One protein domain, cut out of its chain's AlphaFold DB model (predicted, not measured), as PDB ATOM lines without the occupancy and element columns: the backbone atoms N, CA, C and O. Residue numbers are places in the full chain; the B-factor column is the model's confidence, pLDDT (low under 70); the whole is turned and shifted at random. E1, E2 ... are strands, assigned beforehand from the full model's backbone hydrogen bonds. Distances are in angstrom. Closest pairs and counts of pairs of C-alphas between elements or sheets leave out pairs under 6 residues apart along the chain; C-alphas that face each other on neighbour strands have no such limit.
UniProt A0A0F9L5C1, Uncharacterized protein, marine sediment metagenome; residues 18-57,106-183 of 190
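AT A GLANCE: This is residues 18 to 57 and 106 to 183 of the 190 residues of an uncharacterized protein of marine sediment metagenome (UniProt A0A0F9L5C1). The domain is a sandwich-like, flattened and loosely closed ring of strands that run roughly lengthwise: E1, E10, E9, E7 and E8 make one wall, and E2, E3 and E6, with E4 and E5 continuing lengthwise beyond E3 and E6, make the other. The walls come together where E8 lies close to E5 and E6, while on the other side E2 approaches E1 and E10 only loosely. The printed part has 118 residues, with no named helix and ten named strands in the order E1 to E10, which hold 59 of those residues; the class is all strand. The sheets are E2 - E3 - E6, E8 - E7 - E9 and E4 - E5, each antiparallel, and the parallel pair E1 and E10. The whole is compact, with a radius of gyration of the C-alphas of 14.3 A and spans of 45 by 32 by 26 A.

HOW THE PARTS SIT: E1, residues 21 to 27, is the parallel neighbour of E10, residues 172 to 178, at 28 degrees; N 24 and O 174 are 2.8 A apart, within hydrogen-bond range. E2, residues 39 to 43, and E3, residues 46 to 49, form a hairpin, with N 48 and O 40 at 2.8 A. The closest C-alphas of E2 and E10 are those of Val 39 and Val 174, 6.9 A apart. E6, residues 113 to 116, is the antiparallel neighbour of E3, with N 49 and O 113 at 2.8 A; E2 and E6 are the edge strands of this sheet. E3 runs on into E4, residues 52 to 55, across a break of two residues, at 55 degrees. E4 is the antiparallel neighbour of E5, residues 106 to 109, with N 107 and O 54 at 2.8 A, and residues 34 to 35 pair antiparallel with residues 54 to 55 of E4. E5 and E6 meet only through their link. E7, residues 122 to 129, and E8, residues 135 to 140, form a hairpin, with N 128 and O 136 at 2.8 A. E9, residues 150 to 159, is the antiparallel neighbour of E7 at 166 degrees, with N 127 and O 152 at 2.8 A. This sheet, twisted, and the sheet E4 E5 form a sandwich, two sheets face to face, their facing parts 9.7 A centre to centre and their strands at 59 degrees. The closest C-alphas of E5 and E8 are those of Val 109 and Ile 135, 4.8 A apart; those of E6 and E8 are Ala 113 and Ile 137, at 6.5 A. E9 bends by 66 degrees at residue 154, and its closest C-alpha pair with E10 is Val 155 and Val 174, 4.4 A apart. E1 and E7 are apart.

IN THESE COORDINATES: E1 begins at C-alpha 21, (141.209, 266.302, 162.713), and is 19.1 A long from first to last C-alpha. E2 measures 12.2 A, E3 9.9 A, E4 10.3 A, E5 10.4 A and E6 10.0 A. E7 is 22.9 A long and begins at C-alpha 122, (156.698, 271.146, 162.327). E8 measures 15.7 A, E9 21.3 A and E10 19.2 A; E10 ends at C-alpha 178, (141.269, 248.840, 163.959).

THE WHOLE: The two C-alphas farthest apart are those of Asp 30 and Gly 163, at 45.2 A. Residues 58 to 105 are cut out, with C-alphas 57 and 106 lying 9.5 A apart across the cut. The links E1 to E2 and E9 to E10 are long, with 11 and 12 residues. The mean pLDDT of the printed part is 86.9; residues 18 to 19 and 179 to 183 are under 70.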
ATOM      1  N   GLN A  18     137.137 273.816 166.237       62.88
ATOM      2  CA  GLN A  18     137.987 272.673 166.541       62.88
ATOM      3  C   GLN A  18     138.836 272.396 165.305       62.88
ATOM      4  O   GLN A  18     138.348 272.538 164.182       62.88
ATOM      5  N   ALA A  19     140.090 271.997 165.505       63.25
ATOM      6  CA  ALA A  19     140.963 271.528 164.440       63.25
ATOM      7  C   ALA A  19     140.230 270.500 163.587       63.25
ATOM      8  O   ALA A  19     139.574 269.591 164.108       63.25
ATOM      9  N   ALA A  20     140.369 270.640 162.271       74.50
ATOM     10  CA  ALA A  20     139.935 269.630 161.322       74.50
ATOM     11  C   ALA A  20     140.842 268.398 161.469       74.50
ATOM     12  O   ALA A  20     141.837 268.233 160.758       74.50
ATOM     13  N   ILE A  21     140.511 267.552 162.444       80.00
ATOM     14  CA  ILE A  21     141.209 266.302 162.713       80.00
ATOM     15  C   ILE A  21     140.645 265.231 161.787       80.00
ATOM     16  O   ILE A  21     139.473 264.869 161.869       80.00
ATOM     17  N   THR A  22     141.493 264.727 160.897       84.94
ATOM     18  CA  THR A  22     141.147 263.634 159.988       84.94
ATOM     19  C   THR A  22     141.693 262.326 160.540       84.94
ATOM     20  O   THR A  22     142.902 262.168 160.701       84.94
ATOM     21  N   GLU A  23     140.809 261.367 160.808       83.31
ATOM     22  CA  GLU A  23     141.206 260.020 161.215       83.31
ATOM     23  C   GLU A  23     141.673 259.214 159.991       83.31
ATOM     24  O   GLU A  23     140.957 259.064 158.997       83.31
ATOM     25  N   ARG A  24     142.893 258.685 160.057       81.88
ATOM     26  CA  ARG A  24     143.483 257.775 159.075       81.88
ATOM     27  C   ARG A  24     143.486 256.373 159.668       81.88
ATOM     28  O   ARG A  24     144.266 256.071 160.570       81.88
ATOM     29  N   VAL A  25     142.601 255.521 159.157       78.00
ATOM     30  CA  VAL A  25     142.387 254.172 159.689       78.00
ATOM     31  C   VAL A  25     143.206 253.141 158.915       78.00
ATOM     32  O   VAL A  25     143.048 253.001 157.703       78.00
ATOM     33  N   ILE A  26     144.028 252.366 159.626       73.88
ATOM     34  CA  ILE A  26     144.629 251.131 159.108       73.88
ATOM     35  C   ILE A  26     143.870 249.917 159.644       73.88
ATOM     36  O   ILE A  26     143.572 249.808 160.834       73.88
ATOM     37  N   TYR A  27     143.593 248.975 158.743       74.38
ATOM     38  CA  TYR A  27     143.030 247.671 159.071       74.38
ATOM     39  C   TYR A  27     144.158 246.658 159.206       74.38
ATOM     40  O   TYR A  27     144.834 246.333 158.229       74.38
ATOM     41  N   ALA A  28     144.352 246.146 160.417       73.44
ATOM     42  CA  ALA A  28     145.498 245.299 160.732       73.44
ATOM     43  C   ALA A  28     145.312 243.811 160.375       73.44
ATOM     44  O   ALA A  28     146.140 242.973 160.747       73.44
ATOM     45  N   GLY A  29     144.235 243.475 159.654       77.50
ATOM     46  CA  GLY A  29     143.906 242.106 159.257       77.50
ATOM     47  C   GLY A  29     143.875 241.159 160.458       77.50
ATOM     48  O   GLY A  29     143.246 241.472 161.462       77.50
ATOM     49  N   ASP A  30     144.593 240.037 160.350       74.00
ATOM     50  CA  ASP A  30     144.697 238.996 161.387       74.00
ATOM     51  C   ASP A  30     145.740 239.298 162.486       74.00
ATOM     52  O   ASP A  30     146.079 238.432 163.303       74.00
ATOM     53  N   THR A  31     146.329 240.496 162.487       75.31
ATOM     54  CA  THR A  31     147.266 240.894 163.541       75.31
ATOM     55  C   THR A  31     146.502 241.505 164.718       75.31
ATOM     56  O   THR A  31     145.448 242.112 164.530       75.31
ATOM     57  N   PRO A  32     147.016 241.378 165.949       77.81
ATOM     58  CA  PRO A  32     146.377 241.963 167.121       77.81
ATOM     59  C   PRO A  32     146.655 243.470 167.236       77.81
ATOM     60  O   PRO A  32     146.264 244.072 168.232       77.81
ATOM     61  N   LEU A  33     147.335 244.072 166.245       84.88
ATOM     62  CA  LEU A  33     147.652 245.493 166.236       84.88
ATOM     63  C   LEU A  33     146.365 246.304 166.280       84.88
ATOM     64  O   LEU A  33     145.476 246.138 165.443       84.88
ATOM     65  N   ALA A  34     146.276 247.172 167.274       88.81
ATOM     66  CA  ALA A  34     145.083 247.950 167.528       88.81
ATOM     67  C   ALA A  34     145.440 249.238 168.255       88.81
ATOM     68  O   ALA A  34     146.310 249.245 169.123       88.81
ATOM     69  N   SER A  35     144.700 250.292 167.942       88.94
ATOM     70  CA  SER A  35     144.680 251.537 168.685       88.94
ATOM     71  C   SER A  35     143.279 252.096 168.715       88.94
ATOM     72  O   SER A  35     142.605 252.154 167.688       88.94
ATOM     73  N   ASP A  36     142.869 252.558 169.881       87.25
ATOM     74  CA  ASP A  36     141.671 253.372 170.061       87.25
ATOM     75  C   ASP A  36     142.021 254.802 170.497       87.25
ATOM     76  O   ASP A  36     141.169 255.520 171.023       87.25
ATOM     77  N   CYS A  37     143.269 255.229 170.284       87.81
ATOM     78  CA  CYS A  37     143.720 256.546 170.695       87.81
ATOM     79  C   CYS A  37     143.002 257.652 169.931       87.81
ATOM     80  O   CYS A  37     143.067 257.750 168.709       87.81
ATOM     81  N   GLN A  38     142.329 258.512 170.692       89.44
ATOM     82  CA  GLN A  38     141.644 259.686 170.180       89.44
ATOM     83  C   GLN A  38     142.441 260.930 170.533       89.44
ATOM     84  O   GLN A  38     142.810 261.141 171.693       89.44
ATOM     85  N   VAL A  39     142.663 261.764 169.525       91.94
ATOM     86  CA  VAL A  39     143.286 263.074 169.676       91.94
ATOM     87  C   VAL A  39     142.250 264.127 169.334       91.94
ATOM     88  O   VAL A  39     141.592 264.041 168.300       91.94
ATOM     89  N   THR A  40     142.099 265.112 170.207       91.81
ATOM     90  CA  THR A  40     141.200 266.251 170.011       91.81
ATOM     91  C   THR A  40     141.927 267.547 170.318       91.81
ATOM     92  O   THR A  40     142.883 267.570 171.089       91.81
ATOM     93  N   GLN A  41     141.476 268.652 169.732       92.25
ATOM     94  CA  GLN A  41     141.900 269.970 170.180       92.25
ATOM     95  C   GLN A  41     141.017 270.400 171.357       92.25
ATOM     96  O   GLN A  41     139.796 270.483 171.221       92.25
ATOM     97  N   THR A  42     141.621 270.676 172.512       90.88
ATOM     98  CA  THR A  42     140.893 271.112 173.725       90.88
ATOM     99  C   THR A  42     141.156 272.562 174.106       90.88
ATOM    100  O   THR A  42     140.433 273.112 174.934       90.88
ATOM    101  N   GLY A  43     142.167 273.181 173.501       90.50
ATOM    102  CA  GLY A  43     142.537 274.580 173.676       90.50
ATOM    103  C   GLY A  43     143.151 275.119 172.388       90.50
ATOM    104  O   GLY A  43     143.477 274.351 171.484       90.50
ATOM    105  N   LEU A  44     143.313 276.439 172.283       91.38
ATOM    106  CA  LEU A  44     143.725 277.085 171.030       91.38
ATOM    107  C   LEU A  44     145.012 276.478 170.441       91.38
ATOM    108  O   LEU A  44     145.042 276.117 169.275       91.38
ATOM    109  N   MET A  45     146.038 276.256 171.260       94.62
ATOM    110  CA  MET A  45     147.298 275.626 170.841       94.62
ATOM    111  C   MET A  45     147.549 274.310 171.582       94.62
ATOM    112  O   MET A  45     148.688 273.973 171.900       94.62
ATOM    113  N   GLU A  46     146.477 273.577 171.896       95.06
ATOM    114  CA  GLU A  46     146.543 272.363 172.708       95.06
ATOM    115  C   GLU A  46     145.869 271.174 172.030       95.06
ATOM    116  O   GLU A  46     144.672 271.206 171.726       95.06
ATOM    117  N   LEU A  47     146.628 270.088 171.884       94.56
ATOM    118  CA  LEU A  47     146.096 268.776 171.535       94.56
ATOM    119  C   LEU A  47     146.006 267.914 172.790       94.56
ATOM    120  O   LEU A  47     146.981 267.769 173.523       94.56
ATOM    121  N   THR A  48     144.853 267.304 173.017       93.88
ATOM    122  CA  THR A  48     144.651 266.315 174.071       93.88
ATOM    123  C   THR A  48     144.554 264.929 173.461       93.88
ATOM    124  O   THR A  48     143.726 264.677 172.590       93.88
ATOM    125  N   VAL A  49     145.368 264.013 173.976       93.94
ATOM    126  CA  VAL A  49     145.221 262.576 173.757       93.94
ATOM    127  C   VAL A  49     144.430 261.998 174.921       93.94
ATOM    128  O   VAL A  49     144.857 262.063 176.080       93.94
ATOM    129  N   MET A  50     143.253 261.458 174.618       92.56
ATOM    130  CA  MET A  50     142.402 260.809 175.611       92.56
ATOM    131  C   MET A  50     143.016 259.480 176.070       92.56
ATOM    132  O   MET A  50     143.823 258.900 175.341       92.56
ATOM    133  N   PRO A  51     142.653 258.973 177.265       93.31
ATOM    134  CA  PRO A  51     143.087 257.652 177.689       93.31
ATOM    135  C   PRO A  51     142.725 256.600 176.643       93.31
ATOM    136  O   PRO A  51     141.594 256.575 176.159       93.31
ATOM    137  N   CYS A  52     143.690 255.761 176.294       91.31
ATOM    138  CA  CYS A  52     143.568 254.812 175.197       91.31
ATOM    139  C   CYS A  52     144.524 253.636 175.367       91.31
ATOM    140  O   CYS A  52     145.315 253.573 176.313       91.31
ATOM    141  N   PHE A  53     144.456 252.712 174.427       91.31
ATOM    142  CA  PHE A  53     145.223 251.493 174.357       91.31
ATOM    143  C   PHE A  53     145.968 251.406 173.031       91.31
ATOM    144  O   PHE A  53     145.503 251.854 171.982       91.31
ATOM    145  N   TRP A  54     147.124 250.756 173.085       90.25
ATOM    146  CA  TRP A  54     147.874 250.346 171.910       90.25
ATOM    147  C   TRP A  54     148.298 248.895 172.070       90.25
ATOM    148  O   TRP A  54     148.989 248.561 173.032       90.25
ATOM    149  N   THR A  55     147.911 248.036 171.138       89.88
ATOM    150  CA  THR A  55     148.349 246.639 171.113       89.88
ATOM    151  C   THR A  55     149.396 246.460 170.030       89.88
ATOM    152  O   THR A  55     149.134 246.790 168.882       89.88
ATOM    153  N   THR A  56     150.572 245.927 170.367       86.38
ATOM    154  CA  THR A  56     151.629 245.633 169.389       86.38
ATOM    155  C   THR A  56     151.350 244.338 168.629       86.38
ATOM    156  O   THR A  56     150.671 243.431 169.115       86.38
ATOM    157  N   THR A  57     151.924 244.197 167.432       81.75
ATOM    158  CA  THR A  57     151.863 242.929 166.687       81.75
ATOM    159  C   THR A  57     152.635 241.805 167.373       81.75
ATOM    160  O   THR A  57     152.304 240.639 167.163       81.75
ATOM    161  N   THR A 106     149.594 244.810 175.104       90.25
ATOM    162  CA  THR A 106     148.713 245.976 175.140       90.25
ATOM    163  C   THR A 106     149.237 246.960 176.172       90.25
ATOM    164  O   THR A 106     149.411 246.617 177.337       90.25
ATOM    165  N   TYR A 107     149.462 248.192 175.747       90.25
ATOM    166  CA  TYR A 107     149.885 249.304 176.585       90.25
ATOM    167  C   TYR A 107     148.741 250.305 176.731       90.25
ATOM    168  O   TYR A 107     147.822 250.324 175.912       90.25
ATOM    169  N   ARG A 108     148.790 251.138 177.776       92.12
ATOM    170  CA  ARG A 108     147.749 252.127 178.085       92.12
ATOM    171  C   ARG A 108     148.301 253.541 178.195       92.12
ATOM    172  O   ARG A 108     149.261 253.764 178.927       92.12
ATOM    173  N   VAL A 109     147.636 254.505 177.571       88.38
ATOM    174  CA  VAL A 109     147.760 255.922 177.929       88.38
ATOM    175  C   VAL A 109     146.821 256.187 179.104       88.38
ATOM    176  O   VAL A 109     145.602 256.176 178.944       88.38
ATOM    177  N   THR A 110     147.374 256.421 180.291       83.69
ATOM    178  CA  THR A 110     146.627 256.885 181.473       83.69
ATOM    179  C   THR A 110     147.560 257.699 182.368       83.69
ATOM    180  O   THR A 110     148.605 257.162 182.740       83.69
ATOM    181  N   PRO A 111     147.200 258.932 182.782       85.50
ATOM    182  CA  PRO A 111     145.978 259.688 182.463       85.50
ATOM    183  C   PRO A 111     145.996 260.277 181.035       85.50
ATOM    184  O   PRO A 111     146.878 259.958 180.245       85.50
ATOM    185  N   LYS A 112     145.010 261.125 180.694       90.19
ATOM    186  CA  LYS A 112     145.029 261.907 179.443       90.19
ATOM    187  C   LYS A 112     146.332 262.712 179.327       90.19
ATOM    188  O   LYS A 112     146.830 263.206 180.341       90.19
ATOM    189  N   ALA A 113     146.831 262.896 178.111       93.06
ATOM    190  CA  ALA A 113     148.007 263.718 177.838       93.06
ATOM    191  C   ALA A 113     147.591 265.015 177.137       93.06
ATOM    192  O   ALA A 113     146.823 264.968 176.182       93.06
ATOM    193  N   VAL A 114     148.098 266.158 177.599       94.25
ATOM    194  CA  VAL A 114     147.881 267.470 176.968       94.25
ATOM    195  C   VAL A 114     149.208 267.942 176.390       94.25
ATOM    196  O   VAL A 114     150.216 267.967 177.092       94.25
ATOM    197  N   LEU A 115     149.204 268.283 175.107       94.56
ATOM    198  CA  LEU A 115     150.369 268.707 174.344       94.56
ATOM    199  C   LEU A 115     150.196 270.168 173.949       94.56
ATOM    200  O   LEU A 115     149.281 270.505 173.198       94.56
ATOM    201  N   THR A 116     151.095 271.022 174.426       94.88
ATOM    202  CA  THR A 116     151.160 272.426 174.020       94.88
ATOM    203  C   THR A 116     151.995 272.553 172.752       94.88
ATOM    204  O   THR A 116     153.146 272.120 172.709       94.88
ATOM    205  N   ILE A 117     151.411 273.150 171.718       93.94
ATOM    206  CA  ILE A 117     152.001 273.283 170.388       93.94
ATOM    207  C   ILE A 117     152.496 274.716 170.187       93.94
ATOM    208  O   ILE A 117     151.797 275.670 170.524       93.94
ATOM    209  N   THR A 118     153.684 274.890 169.606       92.62
ATOM    210  CA  THR A 118     154.216 276.228 169.300       92.62
ATOM    211  C   THR A 118     154.070 276.546 167.815       92.62
ATOM    212  O   THR A 118     154.235 275.690 166.952       92.62
ATOM    213  N   ALA A 119     153.748 277.797 167.496       93.62
ATOM    214  CA  ALA A 119     153.673 278.257 166.117       93.62
ATOM    215  C   ALA A 119     155.046 278.252 165.418       93.62
ATOM    216  O   ALA A 119     156.091 278.366 166.055       93.62
ATOM    217  N   GLY A 120     155.034 278.185 164.086       93.00
ATOM    218  CA  GLY A 120     156.236 278.261 163.250       93.00
ATOM    219  C   GLY A 120     157.090 276.993 163.226       93.00
ATOM    220  O   GLY A 120     158.229 277.049 162.772       93.00
ATOM    221  N   GLN A 121     156.565 275.869 163.714       93.62
ATOM    222  CA  GLN A 121     157.285 274.601 163.807       93.62
ATOM    223  C   GLN A 121     156.527 273.474 163.106       93.62
ATOM    224  O   GLN A 121     155.331 273.566 162.809       93.62
ATOM    225  N   LYS A 122     157.254 272.396 162.824       93.75
ATOM    226  CA  LYS A 122     156.698 271.146 162.327       93.75
ATOM    227  C   LYS A 122     156.784 270.113 163.436       93.75
ATOM    228  O   LYS A 122     157.815 270.005 164.087       93.75
ATOM    229  N   TYR A 123     155.722 269.337 163.607       94.06
ATOM    230  CA  TYR A 123     155.645 268.365 164.683       94.06
ATOM    231  C   TYR A 123     155.179 267.007 164.219       94.06
ATOM    232  O   TYR A 123     154.505 266.864 163.199       94.06
ATOM    233  N   VAL A 124     155.496 266.027 165.051       93.81
ATOM    234  CA  VAL A 124     154.861 264.720 165.082       93.81
ATOM    235  C   VAL A 124     154.509 264.365 166.524       93.81
ATOM    236  O   VAL A 124     155.216 264.762 167.454       93.81
ATOM    237  N   VAL A 125     153.421 263.617 166.712       93.81
ATOM    238  CA  VAL A 125     153.051 263.051 168.018       93.81
ATOM    239  C   VAL A 125     153.227 261.545 167.957       93.81
ATOM    240  O   VAL A 125     152.738 260.891 167.032       93.81
ATOM    241  N   TYR A 126     153.917 260.987 168.943       92.75
ATOM    242  CA  TYR A 126     154.218 259.562 168.997       92.75
ATOM    243  C   TYR A 126     154.061 258.995 170.401       92.75
ATOM    244  O   TYR A 126     154.005 259.712 171.405       92.75
ATOM    245  N   MET A 127     153.986 257.671 170.433       92.19
ATOM    246  CA  MET A 127     153.866 256.859 171.625       92.19
ATOM    247  C   MET A 127     155.238 256.370 172.071       92.19
ATOM    248  O   MET A 127     156.065 255.915 171.275       92.19
ATOM    249  N   LEU A 128     155.457 256.448 173.373       91.00
ATOM    250  CA  LEU A 128     156.659 256.024 174.061       91.00
ATOM    251  C   LEU A 128     156.328 254.945 175.071       91.00
ATOM    252  O   LEU A 128     155.369 255.074 175.827       91.00
ATOM    253  N   GLN A 129     157.176 253.931 175.157       88.69
ATOM    254  CA  GLN A 129     157.091 252.948 176.219       88.69
ATOM    255  C   GLN A 129     157.368 253.612 177.570       88.69
ATOM    256  O   GLN A 129     158.402 254.256 177.772       88.69
ATOM    257  N   GLY A 130     156.417 253.461 178.487       86.94
ATOM    258  CA  GLY A 130     156.540 253.837 179.887       86.94
ATOM    259  C   GLY A 130     156.809 252.631 180.793       86.94
ATOM    260  O   GLY A 130     156.910 251.494 180.326       86.94
ATOM    261  N   PRO A 131     156.947 252.858 182.110       84.19
ATOM    262  CA  PRO A 131     157.099 251.780 183.078       84.19
ATOM    263  C   PRO A 131     155.847 250.887 183.121       84.19
ATOM    264  O   PRO A 131     154.714 251.368 183.162       84.19
ATOM    265  N   GLY A 132     156.045 249.567 183.137       84.94
ATOM    266  CA  GLY A 132     154.944 248.602 183.065       84.94
ATOM    267  C   GLY A 132     154.256 248.600 181.693       84.94
ATOM    268  O   GLY A 132     154.910 248.728 180.663       84.94
ATOM    269  N   GLN A 133     152.930 248.442 181.673       84.69
ATOM    270  CA  GLN A 133     152.117 248.503 180.448       84.69
ATOM    271  C   GLN A 133     151.548 249.911 180.223       84.69
ATOM    272  O   GLN A 133     150.348 250.086 180.004       84.69
ATOM    273  N   THR A 134     152.403 250.929 180.320       88.94
ATOM    274  CA  THR A 134     152.013 252.330 180.114       88.94
ATOM    275  C   THR A 134     152.632 252.906 178.846       88.94
ATOM    276  O   THR A 134     153.699 252.479 178.402       88.94
ATOM    277  N   ILE A 135     151.934 253.872 178.259       89.38
ATOM    278  CA  ILE A 135     152.355 254.666 177.111       89.38
ATOM    279  C   ILE A 135     152.473 256.111 177.574       89.38
ATOM    280  O   ILE A 135     151.523 256.671 178.121       89.38
ATOM    281  N   ASN A 136     153.617 256.721 177.300       90.56
ATOM    282  CA  ASN A 136     153.776 258.165 177.361       90.56
ATOM    283  C   ASN A 136     153.563 258.753 175.966       90.56
ATOM    284  O   ASN A 136     153.915 258.134 174.963       90.56
ATOM    285  N   ILE A 137     153.009 259.958 175.898       92.56
ATOM    286  CA  ILE A 137     152.845 260.690 174.642       92.56
ATOM    287  C   ILE A 137     153.880 261.804 174.594       92.56
ATOM    288  O   ILE A 137     154.072 262.512 175.581       92.56
ATOM    289  N   ALA A 138     154.532 261.959 173.447       90.94
ATOM    290  CA  ALA A 138     155.522 263.002 173.239       90.94
ATOM    291  C   ALA A 138     155.290 263.755 171.927       90.94
ATOM    292  O   ALA A 138     154.789 263.204 170.944       90.94
ATOM    293  N   LEU A 139     155.684 265.027 171.953       93.12
ATOM    294  CA  LEU A 139     155.753 265.935 170.817       93.12
ATOM    295  C   LEU A 139     157.225 266.110 170.432       93.12
ATOM    296  O   LEU A 139     158.057 266.315 171.314       93.12
ATOM    297  N   MET A 140     157.550 266.033 169.145       91.69
ATOM    298  CA  MET A 140     158.932 266.159 168.663       91.69
ATOM    299  C   MET A 140     158.975 266.796 167.277       91.69
ATOM    300  O   MET A 140     158.014 266.680 166.508       91.69
ATOM    301  N   ASP A 141     160.094 267.445 166.956       89.25
ATOM    302  CA  ASP A 141     160.406 267.830 165.584       89.25
ATOM    303  C   ASP A 141     160.637 266.556 164.747       89.25
ATOM    304  O   ASP A 141     161.425 265.696 165.141       89.25
ATOM    305  N   PRO A 142     159.991 266.375 163.584       87.12
ATOM    306  CA  PRO A 142     160.205 265.188 162.761       87.12
ATOM    307  C   PRO A 142     161.650 264.959 162.299       87.12
ATOM    308  O   PRO A 142     161.949 263.858 161.836       87.12
ATOM    309  N   ALA A 143     162.516 265.975 162.362       87.00
ATOM    310  CA  ALA A 143     163.938 265.855 162.060       87.00
ATOM    311  C   ALA A 143     164.752 265.222 163.202       87.00
ATOM    312  O   ALA A 143     165.846 264.706 162.954       87.00
ATOM    313  N   ASP A 144     164.237 265.229 164.432       89.25
ATOM    314  CA  ASP A 144     164.944 264.674 165.580       89.25
ATOM    315  C   ASP A 144     165.009 263.143 165.525       89.25
ATOM    316  O   ASP A 144     164.150 262.435 164.985       89.25
ATOM    317  N   ARG A 145     166.062 262.596 166.137       90.75
ATOM    318  CA  ARG A 145     166.225 261.147 166.246       90.75
ATOM    319  C   ARG A 145     165.203 260.577 167.227       90.75
ATOM    320  O   ARG A 145     165.147 260.983 168.384       90.75
ATOM    321  N   ARG A 146     164.487 259.534 166.793       90.69
ATOM    322  CA  ARG A 146     163.555 258.800 167.656       90.69
ATOM    323  C   ARG A 146     164.274 258.199 168.874       90.69
ATOM    324  O   ARG A 146     165.348 257.606 168.713       90.69
ATOM    325  N   PRO A 147     163.679 258.289 170.071       89.62
ATOM    326  CA  PRO A 147     164.207 257.635 171.259       89.62
ATOM    327  C   PRO A 147     164.073 256.111 171.152       89.62
ATOM    328  O   PRO A 147     163.192 255.594 170.468       89.62
ATOM    329  N   ASN A 148     164.909 255.379 171.890       89.44
ATOM    330  CA  ASN A 148     164.882 253.909 171.900       89.44
ATOM    331  C   ASN A 148     163.573 253.323 172.464       89.44
ATOM    332  O   ASN A 148     163.290 252.153 172.250       89.44
ATOM    333  N   THR A 149     162.789 254.126 173.188       89.19
ATOM    334  CA  THR A 149     161.479 253.760 173.743       89.19
ATOM    335  C   THR A 149     160.318 254.064 172.793       89.19
ATOM    336  O   THR A 149     159.165 253.943 173.194       89.19
ATOM    337  N   PHE A 150     160.586 254.494 171.558       89.94
ATOM    338  CA  PHE A 150     159.555 254.732 170.548       89.94
ATOM    339  C   PHE A 150     158.757 253.455 170.254       89.94
ATOM    340  O   PHE A 150     159.345 252.409 169.985       89.94
ATOM    341  N   ILE A 151     157.428 253.569 170.274       86.50
ATOM    342  CA  ILE A 151     156.504 252.490 169.915       86.50
ATOM    343  C   ILE A 151     156.002 252.704 168.486       86.50
ATOM    344  O   ILE A 151     156.339 251.937 167.590       86.50
ATOM    345  N   ASP A 152     155.196 253.747 168.282       88.31
ATOM    346  CA  ASP A 152     154.605 254.081 166.987       88.31
ATOM    347  C   ASP A 152     154.149 255.549 166.958       88.31
ATOM    348  O   ASP A 152     154.167 256.253 167.975       88.31
ATOM    349  N   TYR A 153     153.737 256.018 165.788       88.38
ATOM    350  CA  TYR A 153     153.134 257.326 165.588       88.38
ATOM    351  C   TYR A 153     151.663 257.350 166.006       88.38
ATOM    352  O   TYR A 153     150.955 256.358 165.891       88.38
ATOM    353  N   LEU A 154     151.204 258.513 166.469       90.56
ATOM    354  CA  LEU A 154     149.796 258.778 166.776       90.56
ATOM    355  C   LEU A 154     149.222 259.879 165.883       90.56
ATOM    356  O   LEU A 154     148.075 259.807 165.463       90.56
ATOM    357  N   VAL A 155     150.015 260.904 165.585       91.38
ATOM    358  CA  VAL A 155     149.648 261.982 164.663       91.38
ATOM    359  C   VAL A 155     150.734 262.057 163.609       91.38
ATOM    360  O   VAL A 155     151.914 262.086 163.961       91.38
ATOM    361  N   PHE A 156     150.352 262.079 162.334       90.25
ATOM    362  CA  PHE A 156     151.305 262.274 161.246       90.25
ATOM    363  C   PHE A 156     151.906 263.674 161.288       90.25
ATOM    364  O   PHE A 156     151.388 264.579 161.932       90.25
ATOM    365  N   ASN A 157     153.016 263.856 160.581       92.31
ATOM    366  CA  ASN A 157     153.703 265.136 160.550       92.31
ATOM    367  C   ASN A 157     152.757 266.271 160.121       92.31
ATOM    368  O   ASN A 157     152.226 266.233 159.011       92.31
ATOM    369  N   PHE A 158     152.627 267.305 160.947       93.19
ATOM    370  CA  PHE A 158     151.826 268.489 160.642       93.19
ATOM    371  C   PHE A 158     152.650 269.764 160.826       93.19
ATOM    372  O   PHE A 158     153.567 269.828 161.648       93.19
ATOM    373  N   ASN A 159     152.342 270.775 160.015       93.44
ATOM    374  CA  ASN A 159     153.018 272.067 160.044       93.44
ATOM    375  C   ASN A 159     152.125 273.082 160.747       93.44
ATOM    376  O   ASN A 159     150.950 273.209 160.407       93.44
ATOM    377  N   VAL A 160     152.704 273.858 161.656       93.31
ATOM    378  CA  VAL A 160     152.017 274.962 162.320       93.31
ATOM    379  C   VAL A 160     152.636 276.262 161.816       93.31
ATOM    380  O   VAL A 160     153.788 276.546 162.145       93.31
ATOM    381  N   PRO A 161     151.926 277.056 160.993       93.94
ATOM    382  CA  PRO A 161     152.458 278.314 160.473       93.94
ATOM    383  C   PRO A 161     152.911 279.278 161.577       93.94
ATOM    384  O   PRO A 161     152.436 279.229 162.713       93.94
ATOM    385  N   ALA A 162     153.851 280.168 161.253       94.19
ATOM    386  CA  ALA A 162     154.239 281.235 162.168       94.19
ATOM    387  C   ALA A 162     153.056 282.192 162.391       94.19
ATOM    388  O   ALA A 162     152.332 282.517 161.452       94.19
ATOM    389  N   GLY A 163     152.865 282.640 163.633       91.81
ATOM    390  CA  GLY A 163     151.748 283.516 164.001       91.81
ATOM    391  C   GLY A 163     150.410 282.802 164.220       91.81
ATOM    392  O   GLY A 163     149.441 283.466 164.579       91.81
ATOM    393  N   THR A 164     150.340 281.476 164.058       92.75
ATOM    394  CA  THR A 164     149.153 280.694 164.427       92.75
ATOM    395  C   THR A 164     148.885 280.814 165.922       92.75
ATOM    396  O   THR A 164     149.748 280.515 166.744       92.75
ATOM    397  N   THR A 165     147.672 281.226 166.269       92.56
ATOM    398  CA  THR A 165     147.204 281.289 167.658       92.56
ATOM    399  C   THR A 165     146.156 280.235 167.970       92.56
ATOM    400  O   THR A 165     145.798 280.119 169.132       92.56
ATOM    401  N   ASP A 166     145.658 279.514 166.960       91.75
ATOM    402  CA  ASP A 166     144.633 278.476 167.064       91.75
ATOM    403  C   ASP A 166     144.895 277.356 166.034       91.75
ATOM    404  O   ASP A 166     145.124 277.632 164.855       91.75
ATOM    405  N   LEU A 167     144.858 276.093 166.464       91.19
ATOM    406  CA  LEU A 167     145.026 274.913 165.612       91.19
ATOM    407  C   LEU A 167     143.793 274.602 164.754       91.19
ATOM    408  O   LEU A 167     143.865 273.713 163.907       91.19
ATOM    409  N   SER A 168     142.693 275.337 164.916       88.25
ATOM    410  CA  SER A 168     141.449 275.119 164.175       88.25
ATOM    411  C   SER A 168     141.606 275.114 162.648       88.25
ATOM    412  O   SER A 168     140.936 274.355 161.948       88.25
ATOM    413  N   ALA A 169     142.545 275.910 162.131       85.44
ATOM    414  CA  ALA A 169     142.871 275.999 160.706       85.44
ATOM    415  C   ALA A 169     143.996 275.044 160.254       85.44
ATOM    416  O   ALA A 169     144.374 275.045 159.080       85.44
ATOM    417  N   VAL A 170     144.565 274.249 161.164       89.94
ATOM    418  CA  VAL A 170     145.651 273.309 160.869       89.94
ATOM    419  C   VAL A 170     145.057 271.935 160.572       89.94
ATOM    420  O   VAL A 170     144.325 271.369 161.380       89.94
ATOM    421  N   ALA A 171     145.393 271.378 159.409       89.81
ATOM    422  CA  ALA A 171     145.042 270.003 159.077       89.81
ATOM    423  C   ALA A 171     145.896 269.043 159.913       89.81
ATOM    424  O   ALA A 171     147.126 269.040 159.809       89.81
ATOM    425  N   ILE A 172     145.239 268.238 160.745       91.75
ATOM    426  CA  ILE A 172     145.893 267.284 161.636       91.75
ATOM    427  C   ILE A 172     145.376 265.897 161.289       91.75
ATOM    428  O   ILE A 172     144.175 265.639 161.327       91.75
ATOM    429  N   GLU A 173     146.288 264.995 160.948       90.88
ATOM    430  CA  GLU A 173     145.938 263.621 160.610       90.88
ATOM    431  C   GLU A 173     146.323 262.690 161.752       90.88
ATOM    432  O   GLU A 173     147.498 262.567 162.102       90.88
ATOM    433  N   VAL A 174     145.321 262.037 162.331       89.50
ATOM    434  CA  VAL A 174     145.486 261.115 163.455       89.50
ATOM    435  C   VAL A 174     145.467 259.699 162.930       89.50
ATOM    436  O   VAL A 174     144.630 259.331 162.109       89.50
ATOM    437  N   PHE A 175     146.403 258.909 163.415       86.12
ATOM    438  CA  PHE A 175     146.541 257.519 163.073       86.12
ATOM    439  C   PHE A 175     145.736 256.638 164.029       86.12
ATOM    440  O   PHE A 175     145.967 256.659 165.237       86.12
ATOM    441  N   THR A 176     144.840 255.822 163.473       82.12
ATOM    442  CA  THR A 176     144.085 254.816 164.229       82.12
ATOM    443  C   THR A 176     144.253 253.443 163.592       82.12
ATOM    444  O   THR A 176     144.229 253.297 162.369       82.12
ATOM    445  N   VAL A 177     144.349 252.403 164.422       82.69
ATOM    446  CA  VAL A 177     144.414 251.015 163.955       82.69
ATOM    447  C   VAL A 177     143.226 250.226 164.476       82.69
ATOM    448  O   VAL A 177     143.058 250.062 165.680       82.69
ATOM    449  N   ARG A 178     142.406 249.685 163.577       77.94
ATOM    450  CA  ARG A 178     141.269 248.840 163.959       77.94
ATOM    451  C   ARG A 178     141.677 247.361 163.859       77.94
ATOM    452  O   ARG A 178     142.109 246.939 162.779       77.94
ATOM    453  N   PRO A 179     141.533 246.562 164.937       64.31
ATOM    454  CA  PRO A 179     141.752 245.123 164.853       64.31
ATOM    455  C   PRO A 179     140.601 244.467 164.080       64.31
ATOM    456  O   PRO A 179     139.449 244.850 164.262       64.31
ATOM    457  N   ASN A 180     140.916 243.462 163.255       63.94
ATOM    458  CA  ASN A 180     139.967 242.567 162.578       63.94
ATOM    459  C   ASN A 180     138.771 243.241 161.864       63.94
ATOM    460  O   ASN A 180     137.692 243.331 162.432       63.94
ATOM    461  N   PHE A 181     138.899 243.583 160.580       49.25
ATOM    462  CA  PHE A 181     137.784 243.671 159.611       49.25
ATOM    463  C   PHE A 181     138.391 243.482 158.203       49.25
ATOM    464  O   PHE A 181     139.550 243.869 158.018       49.25
ATOM    465  N   PRO A 182     137.708 242.836 157.229       51.62
ATOM    466  CA  PRO A 182     138.298 242.556 155.919       51.62
ATOM    467  C   PRO A 182     138.801 243.854 155.277       51.62
ATOM    468  O   PRO A 182     138.197 244.903 155.520       51.62
ATOM    469  N   PRO A 183     139.880 243.809 154.463       43.34
ATOM    470  CA  PRO A 183     140.314 244.988 153.726       43.34
ATOM    471  C   PRO A 183     139.089 245.560 153.023       43.34
ATOM    472  O   PRO A 183     138.361 244.809 152.361       43.34
TER     473      PRO A 183